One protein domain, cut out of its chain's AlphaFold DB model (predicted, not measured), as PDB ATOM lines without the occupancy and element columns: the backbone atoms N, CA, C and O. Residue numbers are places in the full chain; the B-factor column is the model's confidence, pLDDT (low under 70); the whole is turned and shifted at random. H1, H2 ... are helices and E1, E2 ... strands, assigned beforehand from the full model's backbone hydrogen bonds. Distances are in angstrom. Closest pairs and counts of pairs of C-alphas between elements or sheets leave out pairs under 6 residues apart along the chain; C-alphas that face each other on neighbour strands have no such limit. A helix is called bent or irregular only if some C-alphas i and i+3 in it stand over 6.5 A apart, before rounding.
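Overview. This is residues 50 to 202 of the 253 residues of a protein of uncultured Sphingopyxis sp (UniProt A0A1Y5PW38). A short two-strand ribbon, E1 and E2, sits in the middle of the model, and helices stand round it without touching one another: the long helix H1 along one side, H2 and H4 beside E2, little H3 and H5 farther round, and H6 off by itself among loops. Loops make much of the body, and the last long stretch, residues 175 to 202, goes out and folds back so that residues 178 to 179 pair with residues 200 to 201. The printed part has 153 residues, with six named helices and two named strands in the order H1 H2 H3 E1 H4 E2 H5 H6, and the sheet's order is E1 - E2, antiparallel. The class is mostly helix, though under half of the residues, 75 of 153, are in named elements. The whole is compact, with a radius of gyration of the C-alphas of 15.1 A and spans of 44 by 35 by 32 A.

Along the chain. Start at the sheet: find C-alpha 100 at (-34.013, -4.444, 8.849), where E1 begins, and go on to residue 103, 10.0 A away. E2, residues 140 to 144, covers 11.1 A. Now look for C-alpha 50 at (-40.620, 16.179, 18.620); from there H1 runs through residues 50 to 72 to C-alpha 72 at (-44.592, -3.896, -6.316), 32.3 A from first to last C-alpha. H2 is residues 78 to 88, 15.1 A, and H3 is residues 90 to 93, 5.1 A. H4, residues 112 to 122, measures 15.2 A, and H5, residues 148 to 151, measures 5.1 A. H6, residues 162 to 174, runs 18.3 A and ends at C-alpha 174 at (-54.583, -2.540, 11.951). None of the six helices is bent or irregular.

Arrangement. Look first between E1 and E2, antiparallel neighbours at 166 degrees between their directions. C-alphas 101 and 143 face each other at 4.3 A; N 100 and O 144 are within hydrogen-bond range at 2.8 A, and so are N 102 and O 142 at 2.9 A. From E2 go to H4: their closest C-alphas, those of Leu 118 and Val 141, are 5.2 A apart. H2 has its closest C-alpha pair with E2 at Gly 78 and Leu 142, 6.5 A, and H5 at Arg 150 and Val 143, 7.1 A. H2 and H4 are close but not clearly touching, with Gly 78 and Asn 121 closest at 5.6 A by C-alphas; they run the same way at a steep tilt of 51 degrees. H1 and H2 are close but not clearly touching, with the C-alphas of Val 66 and Ile 81 closest at 7.5 A; they run opposite ways at a steep tilt of 40 degrees. H1 and H3 are also close but not clearly touching, with the C-alphas of Val 62 and Pro 90 at 6.9 A. H2 and H3 meet only through their link. H6 is apart from H1, H2, H3, H4, H5, E1 and E2. In H1, H2, H4 and H6 every O i to N i+4 pair is within hydrogen-bond range; H3 and H5 are too short for such a pair, and their single O i to N i+3 pair is within range in H3 but not in H5.

Size, cuts and confidence. The C-alphas of Met 50 and Gly 109 are the two farthest apart, at 44.6 A. The printed part has no cut. The link from H4 to E2 is long, with 17 residues, and residues 71 to 76 stand free. Residues 106 to 107 pair with residues 136 to 137, antiparallel. The mean pLDDT of the printed part is 86.3; look for values under 70 at residues 74 to 77 and 184 to 196.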
ATOM      1  N   MET A  50     -40.566  15.922  20.057       91.50
ATOM      2  CA  MET A  50     -40.620  16.179  18.620       91.50
ATOM      3  C   MET A  50     -39.443  15.534  17.891       91.50
ATOM      4  O   MET A  50     -39.657  14.862  16.885       91.50
ATOM      5  N   GLN A  51     -38.220  15.678  18.405       91.06
ATOM      6  CA  GLN A  51     -37.033  15.085  17.791       91.06
ATOM      7  C   GLN A  51     -37.104  13.551  17.771       91.06
ATOM      8  O   GLN A  51     -36.781  12.933  16.756       91.06
ATOM      9  N   VAL A  52     -37.561  12.930  18.861       89.00
ATOM     10  CA  VAL A  52     -37.777  11.477  18.932       89.00
ATOM     11  C   VAL A  52     -38.837  11.043  17.920       89.00
ATOM     12  O   VAL A  52     -38.626  10.091  17.172       89.00
ATOM     13  N   ASN A  53     -39.956  11.763  17.849       90.38
ATOM     14  CA  ASN A  53     -41.043  11.446  16.932       90.38
ATOM     15  C   ASN A  53     -40.636  11.606  15.457       90.38
ATOM     16  O   ASN A  53     -41.014  10.777  14.634       90.38
ATOM     17  N   MET A  54     -39.839  12.625  15.115       90.44
ATOM     18  CA  MET A  54     -39.290  12.776  13.762       90.44
ATOM     19  C   MET A  54     -38.405  11.584  13.389       90.44
ATOM     20  O   MET A  54     -38.642  10.959  12.363       90.44
ATOM     21  N   ARG A  55     -37.483  11.178  14.273       89.94
ATOM     22  CA  ARG A  55     -36.628  10.004  14.022       89.94
ATOM     23  C   ARG A  55     -37.437   8.721  13.836       89.94
ATOM     24  O   ARG A  55     -37.154   7.944  12.931       89.94
ATOM     25  N   LEU A  56     -38.463   8.501  14.661       90.31
ATOM     26  CA  LEU A  56     -39.349   7.341  14.515       90.31
ATOM     27  C   LEU A  56     -40.082   7.346  13.172       90.31
ATOM     28  O   LEU A  56     -40.221   6.291  12.558       90.31
ATOM     29  N   ARG A  57     -40.522   8.517  12.696       91.94
ATOM     30  CA  ARG A  57     -41.139   8.650  11.370       91.94
ATOM     31  C   ARG A  57     -40.163   8.293  10.257       91.94
ATOM     32  O   ARG A  57     -40.556   7.549   9.367       91.94
ATOM     33  N   ASP A  58     -38.909   8.730  10.345       91.94
ATOM     34  CA  ASP A  58     -37.880   8.372   9.359       91.94
ATOM     35  C   ASP A  58     -37.637   6.854   9.337       91.94
ATOM     36  O   ASP A  58     -37.556   6.236   8.276       91.94
ATOM     37  N   HIS A  59     -37.601   6.216  10.514       92.12
ATOM     38  CA  HIS A  59     -37.452   4.761  10.619       92.12
ATOM     39  C   HIS A  59     -38.642   4.016  10.003       92.12
ATOM     40  O   HIS A  59     -38.457   3.032   9.285       92.12
ATOM     41  N   VAL A  60     -39.865   4.486  10.261       93.94
ATOM     42  CA  VAL A  60     -41.080   3.925   9.660       93.94
ATOM     43  C   VAL A  60     -41.066   4.113   8.144       93.94
ATOM     44  O   VAL A  60     -41.340   3.151   7.435       93.94
ATOM     45  N   ALA A  61     -40.683   5.287   7.638       92.94
ATOM     46  CA  ALA A  61     -40.637   5.570   6.203       92.94
ATOM     47  C   ALA A  61     -39.710   4.604   5.446       92.94
ATOM     48  O   ALA A  61     -40.071   4.112   4.377       92.94
ATOM     49  N   VAL A  62     -38.556   4.260   6.028       92.44
ATOM     50  CA  VAL A  62     -37.656   3.235   5.472       92.44
ATOM     51  C   VAL A  62     -38.350   1.869   5.395       92.44
ATOM     52  O   VAL A  62     -38.318   1.221   4.348       92.44
ATOM     53  N   LEU A  63     -39.016   1.432   6.471       92.75
ATOM     54  CA  LEU A  63     -39.736   0.151   6.492       92.75
ATOM     55  C   LEU A  63     -40.918   0.131   5.512       92.75
ATOM     56  O   LEU A  63     -41.183  -0.890   4.878       92.75
ATOM     57  N   GLU A  64     -41.619   1.252   5.357       92.31
ATOM     58  CA  GLU A  64     -42.691   1.392   4.376       92.31
ATOM     59  C   GLU A  64     -42.170   1.369   2.937       92.31
ATOM     60  O   GLU A  64     -42.829   0.782   2.079       92.31
ATOM     61  N   GLY A  65     -40.980   1.920   2.680       90.44
ATOM     62  CA  GLY A  65     -40.285   1.791   1.397       90.44
ATOM     63  C   GLY A  65     -39.968   0.333   1.056       90.44
ATOM     64  O   GLY A  65     -40.262  -0.122  -0.049       90.44
ATOM     65  N   VAL A  66     -39.473  -0.440   2.031       89.31
ATOM     66  CA  VAL A  66     -39.251  -1.889   1.870       89.31
ATOM     67  C   VAL A  66     -40.567  -2.635   1.626       89.31
ATOM     68  O   VAL A  66     -40.628  -3.483   0.735       89.31
ATOM     69  N   ARG A  67     -41.644  -2.306   2.361       89.06
ATOM     70  CA  ARG A  67     -42.988  -2.861   2.105       89.06
ATOM     71  C   ARG A  67     -43.439  -2.562   0.675       89.06
ATOM     72  O   ARG A  67     -43.932  -3.467   0.010       89.06
ATOM     73  N   ALA A  68     -43.296  -1.320   0.215       88.62
ATOM     74  CA  ALA A  68     -43.728  -0.904  -1.116       88.62
ATOM     75  C   ALA A  68     -42.969  -1.656  -2.217       88.62
ATOM     76  O   ALA A  68     -43.597  -2.140  -3.156       88.62
ATOM     77  N   LEU A  69     -41.651  -1.833  -2.060       85.88
ATOM     78  CA  LEU A  69     -40.847  -2.654  -2.963       85.88
ATOM     79  C   LEU A  69     -41.400  -4.082  -3.045       85.88
ATOM     80  O   LEU A  69     -41.700  -4.561  -4.137       85.88
ATOM     81  N   TYR A  70     -41.605  -4.723  -1.891       81.00
ATOM     82  CA  TYR A  70     -42.091  -6.103  -1.818       81.00
ATOM     83  C   TYR A  70     -43.499  -6.274  -2.408       81.00
ATOM     84  O   TYR A  70     -43.831  -7.319  -2.961       81.00
ATOM     85  N   GLN A  71     -44.346  -5.250  -2.291       80.38
ATOM     86  CA  GLN A  71     -45.689  -5.246  -2.876       80.38
ATOM     87  C   GLN A  71     -45.683  -4.976  -4.384       80.38
ATOM     88  O   GLN A  71     -46.573  -5.459  -5.079       80.38
ATOM     89  N   SER A  72     -44.716  -4.203  -4.886       82.31
ATOM     90  CA  SER A  72     -44.592  -3.896  -6.316       82.31
ATOM     91  C   SER A  72     -43.976  -5.032  -7.129       82.31
ATOM     92  O   SER A  72     -44.336  -5.212  -8.289       82.31
ATOM     93  N   ASP A  73     -43.080  -5.807  -6.519       76.81
ATOM     94  CA  ASP A  73     -42.403  -6.932  -7.148       76.81
ATOM     95  C   ASP A  73     -42.472  -8.146  -6.221       76.81
ATOM     96  O   ASP A  73     -41.647  -8.329  -5.325       76.81
ATOM     97  N   SER A  74     -43.465  -9.006  -6.451       61.88
ATOM     98  CA  SER A  74     -43.640 -10.240  -5.682       61.88
ATOM     99  C   SER A  74     -42.529 -11.271  -5.921       61.88
ATOM    100  O   SER A  74     -42.471 -12.262  -5.196       61.88
ATOM    101  N   GLN A  75     -41.662 -11.073  -6.926       61.53
ATOM    102  CA  GLN A  75     -40.465 -11.891  -7.149       61.53
ATOM    103  C   GLN A  75     -39.208 -11.312  -6.490       61.53
ATOM    104  O   GLN A  75     -38.130 -11.905  -6.602       61.53
ATOM    105  N   SER A  76     -39.337 -10.201  -5.759       65.44
ATOM    106  CA  SER A  76     -38.274  -9.614  -4.948       65.44
ATOM    107  C   SER A  76     -37.651 -10.667  -4.018       65.44
ATOM    108  O   SER A  76     -38.172 -10.995  -2.948       65.44
ATOM    109  N   SER A  77     -36.489 -11.173  -4.423       69.88
ATOM    110  CA  SER A  77     -35.663 -12.107  -3.659       69.88
ATOM    111  C   SER A  77     -34.750 -11.361  -2.678       69.88
ATOM    112  O   SER A  77     -34.573 -10.143  -2.773       69.88
ATOM    113  N   GLY A  78     -34.127 -12.078  -1.734       78.44
ATOM    114  CA  GLY A  78     -33.171 -11.484  -0.789       78.44
ATOM    115  C   GLY A  78     -32.095 -10.598  -1.445       78.44
ATOM    116  O   GLY A  78     -31.860  -9.497  -0.946       78.44
ATOM    117  N   PRO A  79     -31.494 -10.993  -2.589       82.12
ATOM    118  CA  PRO A  79     -30.579 -10.138  -3.349       82.12
ATOM    119  C   PRO A  79     -31.167  -8.789  -3.791       82.12
ATOM    120  O   PRO A  79     -30.486  -7.772  -3.676       82.12
ATOM    121  N   GLY A  80     -32.421  -8.757  -4.257       84.25
ATOM    122  CA  GLY A  80     -33.083  -7.524  -4.700       84.25
ATOM    123  C   GLY A  80     -33.310  -6.545  -3.548       84.25
ATOM    124  O   GLY A  80     -32.958  -5.370  -3.647       84.25
ATOM    125  N   ILE A  81     -33.791  -7.049  -2.408       85.88
ATOM    126  CA  ILE A  81     -33.947  -6.248  -1.185       85.88
ATOM    127  C   ILE A  81     -32.600  -5.723  -0.694       85.88
ATOM    128  O   ILE A  81     -32.497  -4.555  -0.322       85.88
ATOM    129  N   ARG A  82     -31.552  -6.554  -0.707       87.69
ATOM    130  CA  ARG A  82     -30.204  -6.129  -0.313       87.69
ATOM    131  C   ARG A  82     -29.693  -5.004  -1.207       87.69
ATOM    132  O   ARG A  82     -29.172  -4.021  -0.690       87.69
ATOM    133  N   ALA A  83     -29.871  -5.117  -2.523       87.69
ATOM    134  CA  ALA A  83     -29.487  -4.068  -3.466       87.69
ATOM    135  C   ALA A  83     -30.276  -2.768  -3.227       87.69
ATOM    136  O   ALA A  83     -29.693  -1.679  -3.212       87.69
ATOM    137  N   TYR A  84     -31.582  -2.877  -2.964       88.81
ATOM    138  CA  TYR A  84     -32.419  -1.735  -2.607       88.81
ATOM    139  C   TYR A  84     -31.945  -1.059  -1.317       88.81
ATOM    140  O   TYR A  84     -31.713   0.146  -1.313       88.81
ATOM    141  N   LEU A  85     -31.728  -1.821  -0.242       88.94
ATOM    142  CA  LEU A  85     -31.271  -1.287   1.043       88.94
ATOM    143  C   LEU A  85     -29.863  -0.691   0.957       88.94
ATOM    144  O   LEU A  85     -29.628   0.383   1.500       88.94
ATOM    145  N   ALA A  86     -28.950  -1.314   0.209       87.75
ATOM    146  CA  ALA A  86     -27.623  -0.757  -0.051       87.75
ATOM    147  C   ALA A  86     -27.685   0.597  -0.786       87.75
ATOM    148  O   ALA A  86     -26.842   1.468  -0.557       87.75
ATOM    149  N   SER A  87     -28.689   0.785  -1.646       88.06
ATOM    150  CA  SER A  87     -28.924   2.047  -2.362       88.06
ATOM    151  C   SER A  87     -29.617   3.083  -1.477       88.06
ATOM    152  O   SER A  87     -29.247   4.254  -1.503       88.06
ATOM    153  N   LEU A  88     -30.588   2.648  -0.667       86.50
ATOM    154  CA  LEU A  88     -31.339   3.499   0.253       86.50
ATOM    155  C   LEU A  88     -30.468   4.016   1.403       86.50
ATOM    156  O   LEU A  88     -30.752   5.088   1.912       86.50
ATOM    157  N   ARG A  89     -29.431   3.272   1.809       86.06
ATOM    158  CA  ARG A  89     -28.522   3.598   2.927       86.06
ATOM    159  C   ARG A  89     -29.263   4.001   4.214       86.06
ATOM    160  O   ARG A  89     -29.118   5.140   4.676       86.06
ATOM    161  N   PRO A  90     -30.064   3.096   4.816       84.06
ATOM    162  CA  PRO A  90     -30.811   3.370   6.044       84.06
ATOM    163  C   PRO A  90     -29.956   3.944   7.174       84.06
ATOM    164  O   PRO A  90     -30.445   4.735   7.970       84.06
ATOM    165  N   GLU A  91     -28.671   3.602   7.229       80.81
ATOM    166  CA  GLU A  91     -27.742   4.080   8.253       80.81
ATOM    167  C   GLU A  91     -27.551   5.605   8.208       80.81
ATOM    168  O   GLU A  91     -27.263   6.224   9.232       80.81
ATOM    169  N   VAL A  92     -27.728   6.211   7.029       84.00
ATOM    170  CA  VAL A  92     -27.627   7.660   6.810       84.00
ATOM    171  C   VAL A  92     -28.966   8.349   7.075       84.00
ATOM    172  O   VAL A  92     -29.004   9.397   7.715       84.00
ATOM    173  N   HIS A  93     -30.064   7.763   6.595       81.44
ATOM    174  CA  HIS A  93     -31.392   8.389   6.633       81.44
ATOM    175  C   HIS A  93     -32.187   8.093   7.912       81.44
ATOM    176  O   HIS A  93     -33.108   8.829   8.248       81.44
ATOM    177  N   ALA A  94     -31.828   7.041   8.642       84.06
ATOM    178  CA  ALA A  94     -32.491   6.580   9.855       84.06
ATOM    179  C   ALA A  94     -31.445   6.229  10.938       84.06
ATOM    180  O   ALA A  94     -31.326   5.072  11.351       84.06
ATOM    181  N   PRO A  95     -30.670   7.218  11.432       82.75
ATOM    182  CA  PRO A  95     -29.615   6.969  12.407       82.75
ATOM    183  C   PRO A  95     -30.185   6.404  13.715       82.75
ATOM    184  O   PRO A  95     -31.131   6.949  14.284       82.75
ATOM    185  N   GLY A  96     -29.574   5.324  14.209       83.31
ATOM    186  CA  GLY A  96     -30.044   4.573  15.379       83.31
ATOM    187  C   GLY A  96     -30.835   3.308  15.030       83.31
ATOM    188  O   GLY A  96     -31.011   2.454  15.899       83.31
ATOM    189  N   MET A  97     -31.237   3.132  13.768       85.38
ATOM    190  CA  MET A  97     -31.732   1.852  13.273       85.38
ATOM    191  C   MET A  97     -30.575   0.855  13.191       85.38
ATOM    192  O   MET A  97     -29.594   1.076  12.487       85.38
ATOM    193  N   GLU A  98     -30.684  -0.263  13.909       82.19
ATOM    194  CA  GLU A  98     -29.638  -1.284  13.866       82.19
ATOM    195  C   GLU A  98     -29.679  -2.097  12.568       82.19
ATOM    196  O   GLU A  98     -28.637  -2.472  12.041       82.19
ATOM    197  N   GLY A  99     -30.866  -2.382  12.047       86.69
ATOM    198  CA  GLY A  99     -31.028  -3.121  10.803       86.69
ATOM    199  C   GLY A  99     -32.482  -3.455  10.519       86.69
ATOM    200  O   GLY A  99     -33.375  -3.183  11.324       86.69
ATOM    201  N   ILE A 100     -32.702  -4.070   9.365       90.25
ATOM    202  CA  ILE A 100     -34.013  -4.444   8.849       90.25
ATOM    203  C   ILE A 100     -34.021  -5.955   8.654       90.25
ATOM    204  O   ILE A 100     -33.093  -6.528   8.086       90.25
ATOM    205  N   GLY A 101     -35.072  -6.603   9.145       90.50
ATOM    206  CA  GLY A 101     -35.298  -8.029   8.956       90.50
ATOM    207  C   GLY A 101     -36.591  -8.283   8.197       90.50
ATOM    208  O   GLY A 101     -37.570  -7.565   8.390       90.50
ATOM    209  N   ILE A 102     -36.606  -9.330   7.378       91.88
ATOM    210  CA  ILE A 102     -37.827  -9.854   6.765       91.88
ATOM    211  C   ILE A 102     -38.152 -11.179   7.425       91.88
ATOM    212  O   ILE A 102     -37.318 -12.085   7.466       91.88
ATOM    213  N   ALA A 103     -39.379 -11.279   7.923       93.19
ATOM    214  CA  ALA A 103     -39.946 -12.511   8.432       93.19
ATOM    215  C   ALA A 103     -41.120 -12.934   7.550       93.19
ATOM    216  O   ALA A 103     -41.934 -12.097   7.161       93.19
ATOM    217  N   VAL A 104     -41.200 -14.224   7.239       92.12
ATOM    218  CA  VAL A 104     -42.259 -14.781   6.386       92.12
ATOM    219  C   VAL A 104     -43.236 -15.580   7.220       92.12
ATOM    220  O   VAL A 104     -42.831 -16.273   8.147       92.12
ATOM    221  N   ALA A 105     -44.520 -15.489   6.894       92.12
ATOM    222  CA  ALA A 105     -45.528 -16.312   7.540       92.12
ATOM    223  C   ALA A 105     -45.337 -17.787   7.155       92.12
ATOM    224  O   ALA A 105     -45.143 -18.115   5.985       92.12
ATOM    225  N   MET A 106     -45.447 -18.679   8.133       92.75
ATOM    226  CA  MET A 106     -45.509 -20.123   7.925       92.75
ATOM    227  C   MET A 106     -46.584 -20.734   8.821       92.75
ATOM    228  O   MET A 106     -46.814 -20.262   9.935       92.75
ATOM    229  N   ARG A 107     -47.219 -21.817   8.367       92.56
ATOM    230  CA  ARG A 107     -48.064 -22.628   9.246       92.56
ATOM    231  C   ARG A 107     -47.183 -23.409  10.222       92.56
ATOM    232  O   ARG A 107     -46.029 -23.735   9.925       92.56
ATOM    233  N   GLN A 108     -47.727 -23.724  11.392       88.00
ATOM    234  CA  GLN A 108     -47.063 -24.608  12.340       88.00
ATOM    235  C   GLN A 108     -46.624 -25.914  11.659       88.00
ATOM    236  O   GLN A 108     -47.392 -26.540  10.927       88.00
ATOM    237  N   GLY A 109     -45.379 -26.320  11.904       85.00
ATOM    238  CA  GLY A 109     -44.835 -27.578  11.389       85.00
ATOM    239  C   GLY A 109     -44.474 -27.577   9.900       85.00
ATOM    240  O   GLY A 109     -44.059 -28.616   9.399       85.00
ATOM    241  N   THR A 110     -44.570 -26.445   9.188       92.88
ATOM    242  CA  THR A 110     -44.198 -26.355   7.763       92.88
ATOM    243  C   THR A 110     -43.039 -25.372   7.511       92.88
ATOM    244  O   THR A 110     -43.223 -24.391   6.788       92.88
ATOM    245  N   PRO A 111     -41.833 -25.591   8.079       93.56
ATOM    246  CA  PRO A 111     -40.714 -24.655   7.935       93.56
ATOM    247  C   PRO A 111     -40.033 -24.717   6.558       93.56
ATOM    248  O   PRO A 111     -39.282 -23.811   6.215       93.56
ATOM    249  N   ALA A 112     -40.303 -25.750   5.752       94.31
ATOM    250  CA  ALA A 112     -39.551 -26.065   4.534       94.31
ATOM    251  C   ALA A 112     -39.411 -24.887   3.550       94.31
ATOM    252  O   ALA A 112     -38.329 -24.674   3.007       94.31
ATOM    253  N   ALA A 113     -40.471 -24.096   3.346       91.75
ATOM    254  CA  ALA A 113     -40.418 -22.927   2.466       91.75
ATOM    255  C   ALA A 113     -39.510 -21.817   3.028       91.75
ATOM    256  O   ALA A 113     -38.688 -21.263   2.300       91.75
ATOM    257  N   ALA A 114     -39.604 -21.532   4.330       93.06
ATOM    258  CA  ALA A 114     -38.759 -20.536   4.990       93.06
ATOM    259  C   ALA A 114     -37.282 -20.968   5.019       93.06
ATOM    260  O   ALA A 114     -36.392 -20.162   4.751       93.06
ATOM    261  N   GLU A 115     -37.012 -22.249   5.286       95.25
ATOM    262  CA  GLU A 115     -35.657 -22.817   5.265       95.25
ATOM    263  C   GLU A 115     -35.059 -22.821   3.850       95.25
ATOM    264  O   GLU A 115     -33.872 -22.546   3.679       95.25
ATOM    265  N   ALA A 116     -35.876 -23.050   2.815       93.50
ATOM    266  CA  ALA A 116     -35.445 -22.920   1.424       93.50
ATOM    267  C   ALA A 116     -35.056 -21.473   1.074       93.50
ATOM    268  O   ALA A 116     -34.011 -21.259   0.457       93.50
ATOM    269  N   MET A 117     -35.833 -20.476   1.520       91.44
ATOM    270  CA  MET A 117     -35.487 -19.057   1.348       91.44
ATOM    271  C   MET A 117     -34.189 -18.692   2.075       91.44
ATOM    272  O   MET A 117     -33.342 -17.995   1.520       91.44
ATOM    273  N   LEU A 118     -33.997 -19.189   3.299       93.00
ATOM    274  CA  LEU A 118     -32.754 -19.003   4.052       93.00
ATOM    275  C   LEU A 118     -31.549 -19.592   3.310       93.00
ATOM    276  O   LEU A 118     -30.527 -18.918   3.165       93.00
ATOM    277  N   ARG A 119     -31.684 -20.813   2.780       93.44
ATOM    278  CA  ARG A 119     -30.644 -21.455   1.968       93.44
ATOM    279  C   ARG A 119     -30.337 -20.654   0.708       93.44
ATOM    280  O   ARG A 119     -29.169 -20.473   0.384       93.44
ATOM    281  N   GLN A 120     -31.356 -20.135   0.028       91.12
ATOM    282  CA  GLN A 120     -31.179 -19.294  -1.155       91.12
ATOM    283  C   GLN A 120     -30.459 -17.975  -0.826       91.12
ATOM    284  O   GLN A 120     -29.589 -17.546  -1.579       91.12
ATOM    285  N   ASN A 121     -30.792 -17.342   0.302       90.06
ATOM    286  CA  ASN A 121     -30.244 -16.038   0.684       90.06
ATOM    287  C   ASN A 121     -28.813 -16.109   1.243       90.06
ATOM    288  O   ASN A 121     -28.065 -15.135   1.107       90.06
ATOM    289  N   TYR A 122     -28.447 -17.223   1.888       91.19
ATOM    290  CA  TYR A 122     -27.199 -17.353   2.653       91.19
ATOM    291  C   TYR A 122     -26.321 -18.549   2.257       91.19
ATOM    292  O   TYR A 122     -25.233 -18.702   2.805       91.19
ATOM    293  N   GLY A 123     -26.765 -19.403   1.331       90.94
ATOM    294  CA  GLY A 123     -25.983 -20.535   0.814       90.94
ATOM    295  C   GLY A 123     -25.749 -21.673   1.813       90.94
ATOM    296  O   GLY A 123     -24.870 -22.501   1.591       90.94
ATOM    297  N   ARG A 124     -26.495 -21.719   2.922       92.75
ATOM    298  CA  ARG A 124     -26.332 -22.714   3.994       92.75
ATOM    299  C   ARG A 124     -27.671 -23.115   4.602       92.75
ATOM    300  O   ARG A 124     -28.621 -22.337   4.578       92.75
ATOM    301  N   ASP A 125     -27.726 -24.309   5.181       93.19
ATOM    302  CA  ASP A 125     -28.916 -24.793   5.877       93.19
ATOM    303  C   ASP A 125     -29.087 -24.090   7.226       93.19
ATOM    304  O   ASP A 125     -28.292 -24.267   8.150       93.19
ATOM    305  N   ILE A 126     -30.145 -23.288   7.337       94.12
ATOM    306  CA  ILE A 126     -30.545 -22.607   8.568       94.12
ATOM    307  C   ILE A 126     -31.942 -23.102   8.910       94.12
ATOM    308  O   ILE A 126     -32.866 -22.943   8.115       94.12
ATOM    309  N   ARG A 127     -32.086 -23.711  10.089       94.94
ATOM    310  CA  ARG A 127     -33.375 -24.217  10.563       94.94
ATOM    311  C   ARG A 127     -34.202 -23.117  11.201       94.94
ATOM    312  O   ARG A 127     -33.649 -22.184  11.781       94.94
ATOM    313  N   VAL A 128     -35.519 -23.270  11.160       95.38
ATOM    314  CA  VAL A 128     -36.425 -22.411  11.929       95.38
ATOM    315  C   VAL A 128     -36.416 -22.803  13.408       95.38
ATOM    316  O   VAL A 128     -36.421 -23.986  13.752       95.38
ATOM    317  N   TRP A 129     -36.400 -21.814  14.303       93.69
ATOM    318  CA  TRP A 129     -36.316 -22.033  15.746       93.69
ATOM    319  C   TRP A 129     -36.886 -20.852  16.555       93.69
ATOM    320  O   TRP A 129     -36.918 -19.738  16.059       93.69
ATOM    321  N   PRO A 130     -37.274 -21.028  17.827       92.75
ATOM    322  CA  PRO A 130     -37.531 -22.314  18.458       92.75
ATOM    323  C   PRO A 130     -38.749 -22.989  17.814       92.75
ATOM    324  O   PRO A 130     -39.572 -22.335  17.180       92.75
ATOM    325  N   ALA A 131     -38.887 -24.300  18.004       88.31
ATOM    326  CA  ALA A 131     -40.161 -24.953  17.729       88.31
ATOM    327  C   ALA A 131     -41.225 -24.375  18.676       88.31
ATOM    328  O   ALA A 131     -40.983 -24.237  19.877       88.31
ATOM    329  N   THR A 132     -42.388 -24.017  18.138       87.69
ATOM    330  CA  THR A 132     -43.469 -23.392  18.909       87.69
ATOM    331  C   THR A 132     -44.776 -24.160  18.732       87.69
ATOM    332  O   THR A 132     -44.979 -24.868  17.743       87.69
ATOM    333  N   SER A 133     -45.674 -24.015  19.708       87.56
ATOM    334  CA  SER A 133     -47.055 -24.496  19.629       87.56
ATOM    335  C   SER A 133     -48.014 -23.483  18.989       87.56
ATOM    336  O   SER A 133     -49.221 -23.707  18.984       87.56
ATOM    337  N   GLN A 134     -47.508 -22.347  18.493       90.88
ATOM    338  CA  GLN A 134     -48.341 -21.344  17.837       90.88
ATOM    339  C   GLN A 134     -48.787 -21.866  16.462       90.88
ATOM    340  O   GLN A 134     -47.968 -22.447  15.748       90.88
ATOM    341  N   PRO A 135     -50.048 -21.630  16.054       91.94
ATOM    342  CA  PRO A 135     -50.579 -22.125  14.779       91.94
ATOM    343  C   PRO A 135     -49.903 -21.481  13.556       91.94
ATOM    344  O   PRO A 135     -49.899 -22.052  12.463       91.94
ATOM    345  N   ILE A 136     -49.318 -20.299  13.750       93.38
ATOM    346  CA  ILE A 136     -48.573 -19.535  12.755       93.38
ATOM    347  C   ILE A 136     -47.217 -19.133  13.339       93.38
ATOM    348  O   ILE A 136     -47.120 -18.788  14.519       93.38
ATOM    349  N   GLY A 137     -46.186 -19.178  12.502       94.12
ATOM    350  CA  GLY A 137     -44.835 -18.733  12.819       94.12
ATOM    351  C   GLY A 137     -44.354 -17.678  11.831       94.12
ATOM    352  O   GLY A 137     -44.858 -17.579  10.712       94.12
ATOM    353  N   PHE A 138     -43.372 -16.895  12.261       95.25
ATOM    354  CA  PHE A 138     -42.744 -15.845  11.466       95.25
ATOM    355  C   PHE A 138     -41.214 -15.896  11.610       95.25
ATOM    356  O   PHE A 138     -40.628 -15.036  12.284       95.25
ATOM    357  N   PRO A 139     -40.548 -16.912  11.028       95.31
ATOM    358  CA  PRO A 139     -39.095 -16.981  10.991       95.31
ATOM    359  C   PRO A 139     -38.491 -15.826  10.198       95.31
ATOM    360  O   PRO A 139     -38.958 -15.493   9.107       95.31
ATOM    361  N   ILE A 140     -37.410 -15.253  10.723       94.94
ATOM    362  CA  ILE A 140     -36.590 -14.286   9.990       94.94
ATOM    363  C   ILE A 140     -35.830 -15.013   8.874       94.94
ATOM    364  O   ILE A 140     -35.024 -15.898   9.153       94.94
ATOM    365  N   VAL A 141     -36.048 -14.609   7.622       93.00
ATOM    366  CA  VAL A 141     -35.417 -15.197   6.422       93.00
ATOM    367  C   VAL A 141     -34.388 -14.286   5.753       93.00
ATOM    368  O   VAL A 141     -33.656 -14.725   4.865       93.00
ATOM    369  N   LEU A 142     -34.328 -13.020   6.164       91.62
ATOM    370  CA  LEU A 142     -33.352 -12.039   5.700       91.62
ATOM    371  C   LEU A 142     -33.092 -11.018   6.809       91.62
ATOM    372  O   LEU A 142     -34.032 -10.589   7.476       91.62
ATOM    373  N   VAL A 143     -31.838 -10.603   6.972       90.94
ATOM    374  CA  VAL A 143     -31.425  -9.476   7.817       90.94
ATOM    375  C   VAL A 143     -30.367  -8.658   7.092       90.94
ATOM    376  O   VAL A 143     -29.378  -9.222   6.627       90.94
ATOM    377  N   GLU A 144     -30.554  -7.341   7.065       89.31
ATOM    378  CA  GLU A 144     -29.627  -6.380   6.473       89.31
ATOM    379  C   GLU A 144     -29.358  -5.187   7.418       89.31
ATOM    380  O   GLU A 144     -30.269  -4.747   8.123       89.31
ATOM    381  N   PRO A 145     -28.123  -4.654   7.455       87.31
ATOM    382  CA  PRO A 145     -26.936  -5.223   6.825       87.31
ATOM    383  C   PRO A 145     -26.505  -6.509   7.537       87.31
ATOM    384  O   PRO A 145     -26.619  -6.637   8.768       87.31
ATOM    385  N   TYR A 146     -25.989  -7.460   6.759       84.06
ATOM    386  CA  TYR A 146     -25.416  -8.680   7.314       84.06
ATOM    387  C   TYR A 146     -24.265  -8.357   8.275       84.06
ATOM    388  O   TYR A 146     -23.299  -7.681   7.922       84.06
ATOM    389  N   THR A 147     -24.351  -8.881   9.497       81.88
ATOM    390  CA  THR A 147     -23.244  -8.875  10.458       81.88
ATOM    391  C   THR A 147     -23.226 -10.202  11.217       81.88
ATOM    392  O   THR A 147     -24.298 -10.764  11.460       81.88
ATOM    393  N   PRO A 148     -22.056 -10.688  11.676       80.12
ATOM    394  CA  PRO A 148     -21.972 -11.931  12.449       80.12
ATOM    395  C   PRO A 148     -22.854 -11.929  13.707       80.12
ATOM    396  O   PRO A 148     -23.401 -12.955  14.094       80.12
ATOM    397  N   ARG A 149     -23.048 -10.755  14.324       74.81
ATOM    398  CA  ARG A 149     -23.953 -10.589  15.470       74.81
ATOM    399  C   ARG A 149     -25.417 -10.821  15.083       74.81
ATOM    400  O   ARG A 149     -26.159 -11.416  15.854       74.81
ATOM    401  N   ARG A 150     -25.832 -10.378  13.891       78.19
ATOM    402  CA  ARG A 150     -27.208 -10.519  13.384       78.19
ATOM    403  C   ARG A 150     -27.515 -11.876  12.782       78.19
ATOM    404  O   ARG A 150     -28.684 -12.248  12.739       78.19
ATOM    405  N   ASP A 151     -26.487 -12.619  12.392       81.94
ATOM    406  CA  ASP A 151     -26.604 -13.977  11.864       81.94
ATOM    407  C   ASP A 151     -27.389 -14.902  12.807       81.94
ATOM    408  O   ASP A 151     -28.235 -15.682  12.377       81.94
ATOM    409  N   GLN A 152     -27.213 -14.706  14.117       83.69
ATOM    410  CA  GLN A 152     -27.949 -15.430  15.150       83.69
ATOM    411  C   GLN A 152     -29.455 -15.177  15.138       83.69
ATOM    412  O   GLN A 152     -30.166 -15.893  15.818       83.69
ATOM    413  N   ALA A 153     -29.973 -14.157  14.453       88.12
ATOM    414  CA  ALA A 153     -31.415 -13.936  14.351       88.12
ATOM    415  C   ALA A 153     -32.051 -14.717  13.190       88.12
ATOM    416  O   ALA A 153     -33.272 -14.830  13.145       88.12
ATOM    417  N   LEU A 154     -31.259 -15.258  12.261       92.88
ATOM    418  CA  LEU A 154     -31.783 -16.010  11.124       92.88
ATOM    419  C   LEU A 154     -32.482 -17.290  11.588       92.88
ATOM    420  O   LEU A 154     -32.036 -17.973  12.513       92.88
ATOM    421  N   GLY A 155     -33.625 -17.582  10.972       93.56
ATOM    422  CA  GLY A 155     -34.501 -18.685  11.358       93.56
ATOM    423  C   GLY A 155     -35.272 -18.458  12.660       93.56
ATOM    424  O   GLY A 155     -36.147 -19.261  12.972       93.56
ATOM    425  N   TYR A 156     -35.011 -17.378  13.407       94.50
ATOM    426  CA  TYR A 156     -35.726 -17.119  14.652       94.50
ATOM    427  C   TYR A 156     -37.198 -16.783  14.384       94.50
ATOM    428  O   TYR A 156     -37.497 -15.788  13.721       94.50
ATOM    429  N   ASP A 157     -38.118 -17.579  14.925       94.44
ATOM    430  CA  ASP A 157     -39.554 -17.346  14.898       94.44
ATOM    431  C   ASP A 157     -39.912 -16.200  15.849       94.44
ATOM    432  O   ASP A 157     -40.000 -16.356  17.075       94.44
ATOM    433  N   MET A 158     -40.157 -15.032  15.255       92.44
ATOM    434  CA  MET A 158     -40.512 -13.802  15.961       92.44
ATOM    435  C   MET A 158     -41.812 -13.924  16.751       92.44
ATOM    436  O   MET A 158     -41.983 -13.226  17.752       92.44
ATOM    437  N   TYR A 159     -42.704 -14.821  16.335       93.81
ATOM    438  CA  TYR A 159     -44.009 -15.021  16.951       93.81
ATOM    439  C   TYR A 159     -43.943 -15.892  18.212       93.81
ATOM    440  O   TYR A 159     -44.911 -15.954  18.974       93.81
ATOM    441  N   SER A 160     -42.796 -16.530  18.477       92.69
ATOM    442  CA  SER A 160     -42.565 -17.324  19.690       92.69
ATOM    443  C   SER A 160     -42.561 -16.469  20.968       92.69
ATOM    444  O   SER A 160     -43.097 -16.880  22.001       92.69
ATOM    445  N   GLU A 161     -42.033 -15.245  20.899       92.31
ATOM    446  CA  GLU A 161     -41.899 -14.332  22.039       92.31
ATOM    447  C   GLU A 161     -43.158 -13.464  22.206       92.31
ATOM    448  O   GLU A 161     -43.730 -12.972  21.235       92.31
ATOM    449  N   ARG A 162     -43.623 -13.285  23.449       92.56
ATOM    450  CA  ARG A 162     -44.912 -12.653  23.752       92.56
ATOM    451  C   ARG A 162     -44.968 -11.177  23.351       92.56
ATOM    452  O   ARG A 162     -45.948 -10.774  22.732       92.56
ATOM    453  N   ILE A 163     -43.955 -10.382  23.695       92.25
ATOM    454  CA  ILE A 163     -43.941  -8.933  23.437       92.25
ATOM    455  C   ILE A 163     -43.888  -8.667  21.926       92.25
ATOM    456  O   ILE A 163     -44.621  -7.815  21.413       92.25
ATOM    457  N   ARG A 164     -43.070  -9.432  21.198       94.06
ATOM    458  CA  ARG A 164     -43.013  -9.397  19.728       94.06
ATOM    459  C   ARG A 164     -44.350  -9.793  19.118       94.06
ATOM    460  O   ARG A 164     -44.898  -9.039  18.320       94.06
ATOM    461  N   ARG A 165     -44.919 -10.918  19.556       94.25
ATOM    462  CA  ARG A 165     -46.221 -11.419  19.097       94.25
ATOM    463  C   ARG A 165     -47.340 -10.397  19.276       94.25
ATOM    464  O   ARG A 165     -48.143 -10.211  18.366       94.25
ATOM    465  N   GLU A 166     -47.399  -9.705  20.411       95.50
ATOM    466  CA  GLU A 166     -48.399  -8.657  20.644       95.50
ATOM    467  C   GLU A 166     -48.264  -7.489  19.662       95.50
ATOM    468  O   GLU A 166     -49.271  -7.009  19.138       95.50
ATOM    469  N   ALA A 167     -47.037  -7.049  19.378       96.00
ATOM    470  CA  ALA A 167     -46.775  -5.980  18.419       96.00
ATOM    471  C   ALA A 167     -47.091  -6.400  16.980       96.00
ATOM    472  O   ALA A 167     -47.782  -5.675  16.268       96.00
ATOM    473  N   MET A 168     -46.665  -7.602  16.584       95.69
ATOM    474  CA  MET A 168     -46.971  -8.177  15.274       95.69
ATOM    475  C   MET A 168     -48.477  -8.331  15.068       95.69
ATOM    476  O   MET A 168     -48.988  -7.983  14.008       95.69
ATOM    477  N   ARG A 169     -49.210  -8.781  16.094       94.62
ATOM    478  CA  ARG A 169     -50.671  -8.890  16.036       94.62
ATOM    479  C   ARG A 169     -51.337  -7.524  15.872       94.62
ATOM    480  O   ARG A 169     -52.246  -7.410  15.060       94.62
ATOM    481  N   ARG A 170     -50.874  -6.484  16.582       96.44
ATOM    482  CA  ARG A 170     -51.371  -5.107  16.382       96.44
ATOM    483  C   ARG A 170     -51.109  -4.613  14.961       96.44
ATOM    484  O   ARG A 170     -52.025  -4.083  14.336       96.44
ATOM    485  N   ALA A 171     -49.893  -4.812  14.451       95.88
ATOM    486  CA  ALA A 171     -49.536  -4.433  13.089       95.88
ATOM    487  C   ALA A 171     -50.447  -5.135  12.072       95.88
ATOM    488  O   ALA A 171     -51.075  -4.487  11.241       95.88
ATOM    489  N   TRP A 172     -50.608  -6.453  12.205       90.94
ATOM    490  CA  TRP A 172     -51.467  -7.255  11.338       90.94
ATOM    491  C   TRP A 172     -52.936  -6.805  11.392       90.94
ATOM    492  O   TRP A 172     -53.541  -6.578  10.348       90.94
ATOM    493  N   GLN A 173     -53.517  -6.635  12.578       92.31
ATOM    494  CA  GLN A 173     -54.940  -6.294  12.713       92.31
ATOM    495  C   GLN A 173     -55.276  -4.892  12.196       92.31
ATOM    496  O   GLN A 173     -56.365  -4.675  11.677       92.31
ATOM    497  N   THR A 174     -54.354  -3.939  12.344       94.00
ATOM    498  CA  THR A 174     -54.583  -2.540  11.951       94.00
ATOM    499  C   THR A 174     -54.132  -2.229  10.527       94.00
ATOM    500  O   THR A 174     -54.551  -1.218   9.964       94.00
ATOM    501  N   GLY A 175     -53.249  -3.049   9.949       91.88
ATOM    502  CA  GLY A 175     -52.550  -2.731   8.703       91.88
ATOM    503  C   GLY A 175     -51.517  -1.607   8.840       91.88
ATOM    504  O   GLY A 175     -50.927  -1.201   7.840       91.88
ATOM    505  N   GLN A 176     -51.294  -1.098  10.056       94.25
ATOM    506  CA  GLN A 176     -50.406   0.029  10.344       94.25
ATOM    507  C   GLN A 176     -49.104  -0.443  11.008       94.25
ATOM    508  O   GLN A 176     -49.083  -1.503  11.639       94.25
ATOM    509  N   PRO A 177     -48.009   0.335  10.910       95.56
ATOM    510  CA  PRO A 177     -46.793   0.066  11.667       95.56
ATOM    511  C   PRO A 177     -47.065  -0.009  13.178       95.56
ATOM    512  O   PRO A 177     -47.750   0.852  13.732       95.56
ATOM    513  N   ALA A 178     -46.501  -1.004  13.868       96.12
ATOM    514  CA  ALA A 178     -46.626  -1.127  15.322       96.12
ATOM    515  C   ALA A 178     -45.284  -1.433  15.991       96.12
ATOM    516  O   ALA A 178     -44.584  -2.377  15.622       96.12
ATOM    517  N   ALA A 179     -44.953  -0.658  17.025       94.19
ATOM    518  CA  ALA A 179     -43.777  -0.889  17.850       94.19
ATOM    519  C   ALA A 179     -44.025  -1.975  18.910       94.19
ATOM    520  O   ALA A 179     -45.139  -2.126  19.430       94.19
ATOM    521  N   SER A 180     -42.975  -2.720  19.251       92.12
ATOM    522  CA  SER A 180     -42.925  -3.575  20.435       92.12
ATOM    523  C   SER A 180     -42.681  -2.762  21.702       92.12
ATOM    524  O   SER A 180     -42.256  -1.611  21.652       92.12
ATOM    525  N   GLY A 181     -42.903  -3.389  22.861       86.25
ATOM    526  CA  GLY A 181     -42.256  -2.924  24.087       86.25
ATOM    527  C   GLY A 181     -40.737  -3.114  24.010       86.25
ATOM    528  O   GLY A 181     -40.207  -3.595  23.002       86.25
ATOM    529  N   ILE A 182     -40.041  -2.786  25.096       82.50
ATOM    530  CA  ILE A 182     -38.615  -3.090  25.218       82.50
ATOM    531  C   ILE A 182     -38.448  -4.610  25.192       82.50
ATOM    532  O   ILE A 182     -39.042  -5.323  26.002       82.50
ATOM    533  N   VAL A 183     -37.644  -5.104  24.257       74.62
ATOM    534  CA  VAL A 183     -37.305  -6.520  24.140       74.62
ATOM    535  C   VAL A 183     -35.803  -6.705  24.195       74.62
ATOM    536  O   VAL A 183     -35.026  -5.858  23.756       74.62
ATOM    537  N   GLN A 184     -35.388  -7.867  24.688       68.81
ATOM    538  CA  GLN A 184     -34.024  -8.317  24.480       68.81
ATOM    539  C   GLN A 184     -33.895  -8.805  23.032       68.81
ATOM    540  O   GLN A 184     -34.657  -9.666  22.568       68.81
ATOM    541  N   LEU A 185     -32.946  -8.237  22.293       63.56
ATOM    542  CA  LEU A 185     -32.617  -8.704  20.953       63.56
ATOM    543  C   LEU A 185     -31.990 -10.101  21.060       63.56
ATOM    544  O   LEU A 185     -31.189 -10.386  21.946       63.56
ATOM    545  N   VAL A 186     -32.383 -11.008  20.160       58.38
ATOM    546  CA  VAL A 186     -31.953 -12.424  20.195       58.38
ATOM    547  C   VAL A 186     -30.428 -12.544  20.109       58.38
ATOM    548  O   VAL A 186     -29.831 -13.406  20.742       58.38
ATOM    549  N   GLN A 187     -29.826 -11.586  19.413       56.16
ATOM    550  CA  GLN A 187     -28.403 -11.395  19.146       56.16
ATOM    551  C   GLN A 187     -27.588 -10.981  20.387       56.16
ATOM    552  O   GLN A 187     -26.379 -10.773  20.305       56.16
ATOM    553  N   GLU A 188     -28.245 -10.792  21.534       55.81
ATOM    554  CA  GLU A 188     -27.613 -10.401  22.799       55.81
ATOM    555  C   GLU A 188     -27.603 -11.514  23.841       55.81
ATOM    556  O   GLU A 188     -27.161 -11.307  24.977       55.81
ATOM    557  N   LYS A 189     -28.086 -12.709  23.483       49.88
ATOM    558  CA  LYS A 189     -27.924 -13.899  24.315       49.88
ATOM    559  C   LYS A 189     -26.445 -14.313  24.298       49.88
ATOM    560  O   LYS A 189     -26.044 -15.152  23.507       49.88
ATOM    561  N   GLY A 190     -25.637 -13.691  25.161       46.16
ATOM    562  CA  GLY A 190     -24.224 -14.043  25.363       46.16
ATOM    563  C   GLY A 190     -23.234 -12.877  25.468       46.16
ATOM    564  O   GLY A 190     -22.051 -13.128  25.659       46.16
ATOM    565  N   VAL A 191     -23.677 -11.615  25.375       48.31
ATOM    566  CA  VAL A 191     -22.785 -10.439  25.465       48.31
ATOM    567  C   VAL A 191     -22.911  -9.761  26.836       48.31
ATOM    568  O   VAL A 191     -24.010  -9.624  27.372       48.31
ATOM    569  N   ALA A 192     -21.782  -9.318  27.406       44.16
ATOM    570  CA  ALA A 192     -21.700  -8.710  28.742       44.16
ATOM    571  C   ALA A 192     -22.468  -7.377  28.893       44.16
ATOM    572  O   ALA A 192     -22.831  -7.000  30.005       44.16
ATOM    573  N   ARG A 193     -22.758  -6.672  27.789       44.28
ATOM    574  CA  ARG A 193     -23.652  -5.503  27.750       44.28
ATOM    575  C   ARG A 193     -24.869  -5.827  26.890       44.28
ATOM    576  O   ARG A 193     -24.740  -6.008  25.685       44.28
ATOM    577  N   ARG A 194     -26.032  -5.899  27.538       57.72
ATOM    578  CA  ARG A 194     -27.347  -6.042  26.904       57.72
ATOM    579  C   ARG A 194     -27.854  -4.651  26.536       57.72
ATOM    580  O   ARG A 194     -27.865  -3.773  27.400       57.72
ATOM    581  N   GLN A 195     -28.249  -4.445  25.292       58.03
ATOM    582  CA  GLN A 195     -28.782  -3.190  24.797       58.03
ATOM    583  C   GLN A 195     -30.302  -3.334  24.695       58.03
ATOM    584  O   GLN A 195     -30.851  -4.048  23.858       58.03
ATOM    585  N   ALA A 196     -31.002  -2.673  25.619       69.75
ATOM    586  CA  ALA A 196     -32.452  -2.583  25.573       69.75
ATOM    587  C   ALA A 196     -32.872  -1.905  24.259       69.75
ATOM    588  O   ALA A 196     -32.479  -0.768  23.998       69.75
ATOM    589  N   GLY A 197     -33.663  -2.604  23.448       81.94
ATOM    590  CA  GLY A 197     -34.157  -2.118  22.163       81.94
ATOM    591  C   GLY A 197     -35.630  -2.452  21.967       81.94
ATOM    592  O   GLY A 197     -36.264  -3.095  22.804       81.94
ATOM    593  N   PHE A 198     -36.193  -2.017  20.849       89.50
ATOM    594  CA  PHE A 198     -37.544  -2.367  20.421       89.50
ATOM    595  C   PHE A 198     -37.543  -2.597  18.911       89.50
ATOM    596  O   PHE A 198     -36.602  -2.218  18.215       89.50
ATOM    597  N   LEU A 199     -38.591  -3.238  18.402       92.19
ATOM    598  CA  LEU A 199     -38.795  -3.430  16.970       92.19
ATOM    599  C   LEU A 199     -40.041  -2.684  16.518       92.19
ATOM    600  O   LEU A 199     -41.005  -2.566  17.272       92.19
ATOM    601  N   ILE A 200     -40.032  -2.232  15.269       95.00
ATOM    602  CA  ILE A 200     -41.217  -1.734  14.575       95.00
ATOM    603  C   ILE A 200     -41.578  -2.764  13.509       95.00
ATOM    604  O   ILE A 200     -40.740  -3.136  12.691       95.00
ATOM    605  N   TYR A 201     -42.822  -3.231  13.530       95.94
ATOM    606  CA  TYR A 201     -43.346  -4.186  12.563       95.94
ATOM    607  C   TYR A 201     -44.242  -3.481  11.561       95.94
ATOM    608  O   TYR A 201     -45.155  -2.758  11.953       95.94
ATOM    609  N   VAL A 202     -44.006  -3.741  10.278       95.31
ATOM    610  CA  VAL A 202     -44.849  -3.287   9.172       95.31
ATOM    611  C   VAL A 202     -45.405  -4.532   8.474       95.31
ATOM    612  O   VAL A 202     -44.614  -5.374   8.048       95.31
TER     613      VAL A 202